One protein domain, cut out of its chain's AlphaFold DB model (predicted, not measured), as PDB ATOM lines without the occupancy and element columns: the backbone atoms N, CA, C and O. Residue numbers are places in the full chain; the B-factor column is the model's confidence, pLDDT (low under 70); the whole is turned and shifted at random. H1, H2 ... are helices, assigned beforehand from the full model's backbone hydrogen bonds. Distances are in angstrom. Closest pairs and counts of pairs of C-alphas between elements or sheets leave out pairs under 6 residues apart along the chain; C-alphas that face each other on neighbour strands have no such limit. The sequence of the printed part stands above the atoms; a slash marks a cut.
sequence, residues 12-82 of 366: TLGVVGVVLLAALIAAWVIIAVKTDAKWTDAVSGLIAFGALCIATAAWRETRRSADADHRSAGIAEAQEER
ATOM      1  N   THR A  12     109.328 176.414 186.604       64.88
ATOM      2  CA  THR A  12     108.079 177.172 186.795       64.88
ATOM      3  C   THR A  12     108.322 178.674 186.953       64.88
ATOM      4  O   THR A  12     107.578 179.462 186.375       64.88
ATOM      5  N   LEU A  13     109.401 179.088 187.629       60.78
ATOM      6  CA  LEU A  13     109.793 180.503 187.715       60.78
ATOM      7  C   LEU A  13     110.162 181.105 186.349       60.78
ATOM      8  O   LEU A  13     109.790 182.244 186.070       60.78
ATOM      9  N   GLY A  14     110.839 180.342 185.483       61.91
ATOM     10  CA  GLY A  14     111.175 180.791 184.128       61.91
ATOM     11  C   GLY A  14     109.938 181.044 183.261       61.91
ATOM     12  O   GLY A  14     109.842 182.081 182.610       61.91
ATOM     13  N   VAL A  15     108.953 180.140 183.304       69.75
ATOM     14  CA  VAL A  15     107.715 180.265 182.511       69.75
ATOM     15  C   VAL A  15     106.853 181.439 182.988       69.75
ATOM     16  O   VAL A  15     106.366 182.211 182.165       69.75
ATOM     17  N   VAL A  16     106.711 181.631 184.304       71.31
ATOM     18  CA  VAL A  16     105.954 182.768 184.864       71.31
ATOM     19  C   VAL A  16     106.607 184.107 184.499       71.31
ATOM     20  O   VAL A  16     105.902 185.055 184.155       71.31
ATOM     21  N   GLY A  17     107.943 184.178 184.505       71.69
ATOM     22  CA  GLY A  17     108.681 185.377 184.094       71.69
ATOM     23  C   GLY A  17     108.446 185.759 182.630       71.69
ATOM     24  O   GLY A  17     108.206 186.929 182.337       71.69
ATOM     25  N   VAL A  18     108.443 184.782 181.716       73.31
ATOM     26  CA  VAL A  18     108.192 185.017 180.280       73.31
ATOM     27  C   VAL A  18     106.763 185.512 180.031       73.31
ATOM     28  O   VAL A  18     106.564 186.444 179.253       73.31
ATOM     29  N   VAL A  19     105.771 184.941 180.721       76.31
ATOM     30  CA  VAL A  19     104.361 185.349 180.581       76.31
ATOM     31  C   VAL A  19     104.133 186.771 181.106       76.31
ATOM     32  O   VAL A  19     103.468 187.565 180.444       76.31
ATOM     33  N   LEU A  20     104.719 187.127 182.255       78.12
ATOM     34  CA  LEU A  20     104.627 188.485 182.800       78.12
ATOM     35  C   LEU A  20     105.323 189.519 181.908       78.12
ATOM     36  O   LEU A  20     104.786 190.608 181.716       78.12
ATOM     37  N   LEU A  21     106.476 189.174 181.328       78.00
ATOM     38  CA  LEU A  21     107.183 190.043 180.385       78.00
ATOM     39  C   LEU A  21     106.337 190.295 179.126       78.00
ATOM     40  O   LEU A  21     106.190 191.438 178.704       78.00
ATOM     41  N   ALA A  22     105.733 189.246 178.562       76.44
ATOM     42  CA  ALA A  22     104.853 189.365 177.402       76.44
ATOM     43  C   ALA A  22     103.610 190.220 177.705       76.44
ATOM     44  O   ALA A  22     103.226 191.058 176.889       76.44
ATOM     45  N   ALA A  23     103.014 190.065 178.893       78.00
ATOM     46  CA  ALA A  23     101.889 190.883 179.337       78.00
ATOM     47  C   ALA A  23     102.276 192.361 179.537       78.00
ATOM     48  O   ALA A  23     101.515 193.246 179.149       78.00
ATOM     49  N   LEU A  24     103.468 192.635 180.081       79.38
ATOM     50  CA  LEU A  24     104.018 193.990 180.214       79.38
ATOM     51  C   LEU A  24     104.251 194.646 178.850       79.38
ATOM     52  O   LEU A  24     103.858 195.793 178.658       79.38
ATOM     53  N   ILE A  25     104.826 193.911 177.893       78.06
ATOM     54  CA  ILE A  25     105.027 194.392 176.518       78.06
ATOM     55  C   ILE A  25     103.674 194.681 175.857       78.06
ATOM     56  O   ILE A  25     103.496 195.744 175.270       78.06
ATOM     57  N   ALA A  26     102.696 193.780 175.993       76.56
ATOM     58  CA  ALA A  26     101.363 193.968 175.427       76.56
ATOM     59  C   ALA A  26     100.639 195.184 176.034       76.56
ATOM     60  O   ALA A  26     100.111 196.014 175.297       76.56
ATOM     61  N   ALA A  27     100.658 195.333 177.362       77.31
ATOM     62  CA  ALA A  27     100.080 196.491 178.046       77.31
ATOM     63  C   ALA A  27     100.769 197.801 177.637       77.31
ATOM     64  O   ALA A  27     100.101 198.812 177.421       77.31
ATOM     65  N   TRP A  28     102.091 197.776 177.466       74.62
ATOM     66  CA  TRP A  28     102.868 198.928 177.022       74.62
ATOM     67  C   TRP A  28     102.528 199.341 175.582       74.62
ATOM     68  O   TRP A  28     102.278 200.519 175.335       74.62
ATOM     69  N   VAL A  29     102.418 198.382 174.653       72.94
ATOM     70  CA  VAL A  29     101.985 198.638 173.266       72.94
ATOM     71  C   VAL A  29     100.580 199.246 173.240       72.94
ATOM     72  O   VAL A  29     100.342 200.212 172.520       72.94
ATOM     73  N   ILE A  30      99.657 198.739 174.065       76.12
ATOM     74  CA  ILE A  30      98.290 199.271 174.163       76.12
ATOM     75  C   ILE A  30      98.287 200.724 174.663       76.12
ATOM     76  O   ILE A  30      97.529 201.544 174.145       76.12
ATOM     77  N   ILE A  31      99.124 201.057 175.650       71.88
ATOM     78  CA  ILE A  31      99.235 202.424 176.179       71.88
ATOM     79  C   ILE A  31      99.841 203.358 175.127       71.88
ATOM     80  O   ILE A  31      99.267 204.412 174.879       71.88
ATOM     81  N   ALA A  32     100.928 202.952 174.462       66.00
ATOM     82  CA  ALA A  32     101.591 203.749 173.428       66.00
ATOM     83  C   ALA A  32     100.666 204.072 172.241       66.00
ATOM     84  O   ALA A  32     100.711 205.177 171.710       66.00
ATOM     85  N   VAL A  33      99.789 203.134 171.861       70.81
ATOM     86  CA  VAL A  33      98.788 203.339 170.799       70.81
ATOM     87  C   VAL A  33      97.653 204.269 171.245       70.81
ATOM     88  O   VAL A  33      97.087 204.977 170.420       70.81
ATOM     89  N   LYS A  34      97.300 204.291 172.537       73.50
ATOM     90  CA  LYS A  34      96.183 205.104 173.048       73.50
ATOM     91  C   LYS A  34      96.537 206.554 173.373       73.50
ATOM     92  O   LYS A  34      95.624 207.372 173.419       73.50
ATOM     93  N   THR A  35      97.796 206.871 173.664       67.50
ATOM     94  CA  THR A  35      98.184 208.198 174.177       67.50
ATOM     95  C   THR A  35      98.813 209.130 173.142       67.50
ATOM     96  O   THR A  35      99.190 210.237 173.514       67.50
ATOM     97  N   ASP A  36      98.922 208.724 171.868       60.78
ATOM     98  CA  ASP A  36      99.553 209.510 170.783       60.78
ATOM     99  C   ASP A  36     100.962 210.030 171.153       60.78
ATOM    100  O   ASP A  36     101.449 211.062 170.682       60.78
ATOM    101  N   ALA A  37     101.636 209.307 172.055       59.38
ATOM    102  CA  ALA A  37     102.939 209.683 172.570       59.38
ATOM    103  C   ALA A  37     103.987 209.577 171.456       59.38
ATOM    104  O   ALA A  37     104.074 208.569 170.750       59.38
ATOM    105  N   LYS A  38     104.828 210.610 171.311       64.62
ATOM    106  CA  LYS A  38     105.948 210.572 170.367       64.62
ATOM    107  C   LYS A  38     106.834 209.373 170.703       64.62
ATOM    108  O   LYS A  38     107.262 209.206 171.843       64.62
ATOM    109  N   TRP A  39     107.116 208.554 169.692       61.31
ATOM    110  CA  TRP A  39     107.848 207.285 169.805       61.31
ATOM    111  C   TRP A  39     109.152 207.383 170.615       61.31
ATOM    112  O   TRP A  39     109.534 206.436 171.297       61.31
ATOM    113  N   THR A  40     109.811 208.542 170.588       62.03
ATOM    114  CA  THR A  40     111.043 208.829 171.334       62.03
ATOM    115  C   THR A  40     110.863 208.808 172.855       62.03
ATOM    116  O   THR A  40     111.733 208.287 173.552       62.03
ATOM    117  N   ASP A  41     109.734 209.296 173.379       62.31
ATOM    118  CA  ASP A  41     109.469 209.332 174.827       62.31
ATOM    119  C   ASP A  41     109.018 207.961 175.343       62.31
ATOM    120  O   ASP A  41     109.386 207.543 176.442       62.31
ATOM    121  N   ALA A  42     108.287 207.215 174.512       61.97
ATOM    122  CA  ALA A  42     107.865 205.857 174.827       61.97
ATOM    123  C   ALA A  42     109.078 204.906 174.911       61.97
ATOM    124  O   ALA A  42     109.234 204.176 175.895       61.97
ATOM    125  N   VAL A  43     109.967 204.929 173.911       67.19
ATOM    126  CA  VAL A  43     111.133 204.030 173.838       67.19
ATOM    127  C   VAL A  43     112.127 204.278 174.980       67.19
ATOM    128  O   VAL A  43     112.707 203.324 175.501       67.19
ATOM    129  N   SER A  44     112.274 205.526 175.433       70.94
ATOM    130  CA  SER A  44     113.153 205.882 176.556       70.94
ATOM    131  C   SER A  44     112.791 205.139 177.852       70.94
ATOM    132  O   SER A  44     113.667 204.589 178.524       70.94
ATOM    133  N   GLY A  45     111.494 205.013 178.162       71.50
ATOM    134  CA  GLY A  45     111.020 204.276 179.339       71.50
ATOM    135  C   GLY A  45     111.327 202.773 179.290       71.50
ATOM    136  O   GLY A  45     111.688 202.182 180.308       71.50
ATOM    137  N   LEU A  46     111.257 202.159 178.103       70.38
ATOM    138  CA  LEU A  46     111.632 200.753 177.901       70.38
ATOM    139  C   LEU A  46     113.137 200.529 178.047       70.38
ATOM    140  O   LEU A  46     113.547 199.543 178.659       70.38
ATOM    141  N   ILE A  47     113.958 201.444 177.526       74.69
ATOM    142  CA  ILE A  47     115.418 201.377 177.672       74.69
ATOM    143  C   ILE A  47     115.804 201.525 179.148       74.69
ATOM    144  O   ILE A  47     116.612 200.743 179.644       74.69
ATOM    145  N   ALA A  48     115.188 202.462 179.874       74.00
ATOM    146  CA  ALA A  48     115.425 202.650 181.305       74.00
ATOM    147  C   ALA A  48     115.014 201.417 182.131       74.00
ATOM    148  O   ALA A  48     115.758 200.986 183.013       74.00
ATOM    149  N   PHE A  49     113.868 200.803 181.820       74.25
ATOM    150  CA  PHE A  49     113.429 199.569 182.475       74.25
ATOM    151  C   PHE A  49     114.351 198.386 182.149       74.25
ATOM    152  O   PHE A  49     114.754 197.646 183.047       74.25
ATOM    153  N   GLY A  50     114.755 198.242 180.883       73.06
ATOM    154  CA  GLY A  50     115.731 197.241 180.456       73.06
ATOM    155  C   GLY A  50     117.072 197.396 181.176       73.06
ATOM    156  O   GLY A  50     117.607 196.418 181.697       73.06
ATOM    157  N   ALA A  51     117.571 198.628 181.299       77.62
ATOM    158  CA  ALA A  51     118.785 198.938 182.048       77.62
ATOM    159  C   ALA A  51     118.647 198.599 183.543       77.62
ATOM    160  O   ALA A  51     119.568 198.025 184.121       77.62
ATOM    161  N   LEU A  52     117.492 198.868 184.163       77.62
ATOM    162  CA  LEU A  52     117.214 198.502 185.556       77.62
ATOM    163  C   LEU A  52     117.188 196.977 185.761       77.62
ATOM    164  O   LEU A  52     117.755 196.472 186.734       77.62
ATOM    165  N   CYS A  53     116.575 196.222 184.846       75.44
ATOM    166  CA  CYS A  53     116.586 194.757 184.881       75.44
ATOM    167  C   CYS A  53     118.004 194.188 184.730       75.44
ATOM    168  O   CYS A  53     118.379 193.278 185.467       75.44
ATOM    169  N   ILE A  54     118.812 194.745 183.822       77.12
ATOM    170  CA  ILE A  54     120.214 194.341 183.647       77.12
ATOM    171  C   ILE A  54     121.033 194.693 184.894       77.12
ATOM    172  O   ILE A  54     121.777 193.848 185.381       77.12
ATOM    173  N   ALA A  55     120.862 195.888 185.463       76.44
ATOM    174  CA  ALA A  55     121.582 196.315 186.661       76.44
ATOM    175  C   ALA A  55     121.228 195.460 187.889       76.44
ATOM    176  O   ALA A  55     122.110 195.067 188.649       76.44
ATOM    177  N   THR A  56     119.950 195.118 188.075       75.56
ATOM    178  CA  THR A  56     119.505 194.244 189.176       75.56
ATOM    179  C   THR A  56     119.964 192.798 188.996       75.56
ATOM    180  O   THR A  56     120.361 192.161 189.975       75.56
ATOM    181  N   ALA A  57     119.964 192.280 187.763       74.88
ATOM    182  CA  ALA A  57     120.523 190.968 187.450       74.88
ATOM    183  C   ALA A  57     122.042 190.935 187.682       74.88
ATOM    184  O   ALA A  57     122.528 190.031 188.359       74.88
ATOM    185  N   ALA A  58     122.766 191.953 187.208       72.50
ATOM    186  CA  ALA A  58     124.200 192.108 187.424       72.50
ATOM    187  C   ALA A  58     124.528 192.203 188.917       72.50
ATOM    188  O   ALA A  58     125.365 191.452 189.395       72.50
ATOM    189  N   TRP A  59     123.803 193.021 189.687       77.56
ATOM    190  CA  TRP A  59     123.984 193.137 191.138       77.56
ATOM    191  C   TRP A  59     123.750 191.814 191.878       77.56
ATOM    192  O   TRP A  59     124.481 191.470 192.811       77.56
ATOM    193  N   ARG A  60     122.747 191.036 191.453       74.12
ATOM    194  CA  ARG A  60     122.473 189.709 192.016       74.12
ATOM    195  C   ARG A  60     123.593 188.719 191.704       74.12
ATOM    196  O   ARG A  60     123.927 187.909 192.566       74.12
ATOM    197  N   GLU A  61     124.166 188.797 190.510       73.81
ATOM    198  CA  GLU A  61     125.296 187.964 190.109       73.81
ATOM    199  C   GLU A  61     126.584 188.379 190.828       73.81
ATOM    200  O   GLU A  61     127.288 187.519 191.342       73.81
ATOM    201  N   THR A  62     126.835 189.680 191.007       68.56
ATOM    202  CA  THR A  62     127.955 190.186 191.812       68.56
ATOM    203  C   THR A  62     127.859 189.719 193.265       68.56
ATOM    204  O   THR A  62     128.859 189.284 193.826       68.56
ATOM    205  N   ARG A  63     126.662 189.727 193.875       75.75
ATOM    206  CA  ARG A  63     126.462 189.164 195.224       75.75
ATOM    207  C   ARG A  63     126.737 187.664 195.281       75.75
ATOM    208  O   ARG A  63     127.401 187.208 196.201       75.75
ATOM    209  N   ARG A  64     126.260 186.902 194.295       71.75
ATOM    210  CA  ARG A  64     126.539 185.459 194.216       71.75
ATOM    211  C   ARG A  64     128.018 185.163 194.008       71.75
ATOM    212  O   ARG A  64     128.498 184.194 194.582       71.75
ATOM    213  N   SER A  65     128.708 185.981 193.214       62.97
ATOM    214  CA  SER A  65     130.154 185.895 193.018       62.97
ATOM    215  C   SER A  65     130.882 186.179 194.327       62.97
ATOM    216  O   SER A  65     131.670 185.350 194.749       62.97
ATOM    217  N   ALA A  66     130.530 187.251 195.044       68.19
ATOM    218  CA  ALA A  66     131.122 187.556 196.348       68.19
ATOM    219  C   ALA A  66     130.886 186.432 197.381       68.19
ATOM    220  O   ALA A  66     131.810 186.018 198.076       68.19
ATOM    221  N   ASP A  67     129.676 185.862 197.436       72.12
ATOM    222  CA  ASP A  67     129.368 184.711 198.299       72.12
ATOM    223  C   ASP A  67     130.105 183.427 197.868       72.12
ATOM    224  O   ASP A  67     130.318 182.517 198.676       72.12
ATOM    225  N   ALA A  68     130.435 183.286 196.582       68.00
ATOM    226  CA  ALA A  68     131.225 182.175 196.060       68.00
ATOM    227  C   ALA A  68     132.718 182.365 196.355       68.00
ATOM    228  O   ALA A  68     133.371 181.399 196.743       68.00
ATOM    229  N   ASP A  69     133.226 183.591 196.263       69.75
ATOM    230  CA  ASP A  69     134.606 183.949 196.588       69.75
ATOM    231  C   ASP A  69     134.867 183.761 198.085       69.75
ATOM    232  O   ASP A  69     135.843 183.116 198.455       69.75
ATOM    233  N   HIS A  70     133.944 184.188 198.955       71.62
ATOM    234  CA  HIS A  70     134.036 183.932 200.397       71.62
ATOM    235  C   HIS A  70     134.042 182.436 200.738       71.62
ATOM    236  O   HIS A  70     134.819 181.992 201.582       71.62
ATOM    237  N   ARG A  71     133.206 181.632 200.067       72.62
ATOM    238  CA  ARG A  71     133.203 180.173 200.260       72.62
ATOM    239  C   ARG A  71     134.469 179.516 199.719       72.62
ATOM    240  O   ARG A  71     134.980 178.598 200.347       72.62
ATOM    241  N   SER A  72     134.973 179.983 198.583       70.81
ATOM    242  CA  SER A  72     136.194 179.455 197.968       70.81
ATOM    243  C   SER A  72     137.427 179.806 198.794       70.81
ATOM    244  O   SER A  72     138.271 178.940 198.993       70.81
ATOM    245  N   ALA A  73     137.489 181.020 199.352       74.44
ATOM    246  CA  ALA A  73     138.529 181.432 200.288       74.44
ATOM    247  C   ALA A  73     138.527 180.552 201.546       74.44
ATOM    248  O   ALA A  73     139.568 180.012 201.899       74.44
ATOM    249  N   GLY A  74     137.359 180.304 202.152       76.38
ATOM    250  CA  GLY A  74     137.263 179.408 203.312       76.38
ATOM    251  C   GLY A  74     137.636 177.952 203.000       76.38
ATOM    252  O   GLY A  74     138.210 177.263 203.838       76.38
ATOM    253  N   ILE A  75     137.354 177.465 201.785       78.19
ATOM    254  CA  ILE A  75     137.791 176.128 201.348       78.19
ATOM    255  C   ILE A  75     139.307 176.094 201.122       78.19
ATOM    256  O   ILE A  75     139.941 175.110 201.496       78.19
ATOM    257  N   ALA A  76     139.882 177.139 200.523       78.00
ATOM    258  CA  ALA A  76     141.319 177.243 200.293       78.00
ATOM    259  C   ALA A  76     142.090 177.314 201.618       78.00
ATOM    260  O   ALA A  76     143.043 176.565 201.797       78.00
ATOM    261  N   GLU A  77     141.617 178.117 202.571       80.62
ATOM    262  CA  GLU A  77     142.183 178.220 203.919       80.62
ATOM    263  C   GLU A  77     142.108 176.877 204.660       80.62
ATOM    264  O   GLU A  77     143.106 176.401 205.194       80.62
ATOM    265  N   ALA A  78     140.968 176.179 204.592       79.56
ATOM    266  CA  ALA A  78     140.835 174.844 205.176       79.56
ATOM    267  C   ALA A  78     141.729 173.792 204.490       79.56
ATOM    268  O   ALA A  78     142.159 172.827 205.125       79.56
ATOM    269  N   GLN A  79     141.998 173.930 203.188       83.06
ATOM    270  CA  GLN A  79     142.938 173.058 202.479       83.06
ATOM    271  C   GLN A  79     144.382 173.356 202.870       83.06
ATOM    272  O   GLN A  79     145.143 172.420 203.100       83.06
ATOM    273  N   GLU A  80     144.747 174.628 202.983       83.75
ATOM    274  CA  GLU A  80     146.066 175.052 203.437       83.75
ATOM    275  C   GLU A  80     146.327 174.587 204.875       83.75
ATOM    276  O   GLU A  80     147.374 174.006 205.148       83.75
ATOM    277  N   GLU A  81     145.341 174.707 205.768       84.06
ATOM    278  CA  GLU A  81     145.434 174.210 207.143       84.06
ATOM    279  C   GLU A  81     145.624 172.683 207.187       84.06
ATOM    280  O   GLU A  81     146.473 172.174 207.924       84.06
ATOM    281  N   ARG A  82     144.918 171.930 206.333       83.50
ATOM    282  CA  ARG A  82     145.104 170.472 206.204       83.50
ATOM    283  C   ARG A  82     146.459 170.086 205.620       83.50
ATOM    284  O   ARG A  82     147.022 169.076 206.030       83.50
TER     285      ARG A  82
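What this domain is: This is residues 12 to 82 of the 366 residues of an uncharacterized protein of Mycolicibacterium conceptionense (UniProt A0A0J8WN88). A long helix, H2, makes the length of the domain, and a shorter helix, H1, folds back from its first end as the other arm of a narrow, lopsided V. The arms come near each other beside the tight link and spread apart from there, with residues 12 to 24 of H1 and 47 to 82 of H2 standing free. The printed part has 71 residues with two named helices, H1 then H2, and no named strand; its class is all helix. It is extended, with a radius of gyration of the C-alphas of 20.7 A and spans of 69 by 28 by 8 A.

How they stand to each other: H2, residues 39 to 82, and H1, residues 12 to 34, are close but not clearly touching. Their closest C-alphas, those of Ala 42 and Ala 32, are 6.8 A apart. They run opposite ways at a shallow tilt of 21 degrees, 24.5 A from centre to centre. In H1 every O i to N i+4 pair is within hydrogen-bond range; in H2, 38 of 40 are.

Where its parts are: H2 measures 63.8 A from C-alpha 39 at (107.848, 207.285, 169.805) to C-alpha 82 at (145.104, 170.472, 206.204). H1 measures 33.3 A and begins with C-alpha 12 at (108.079, 177.172, 186.795).

The domain as a whole: The C-alphas farthest apart, those of Asp 36 and Arg 82, are 69.7 A apart. The printed part has no cut. Mean pLDDT of the printed part is 72.7; 19 residues are under 70, among them 35 to 43.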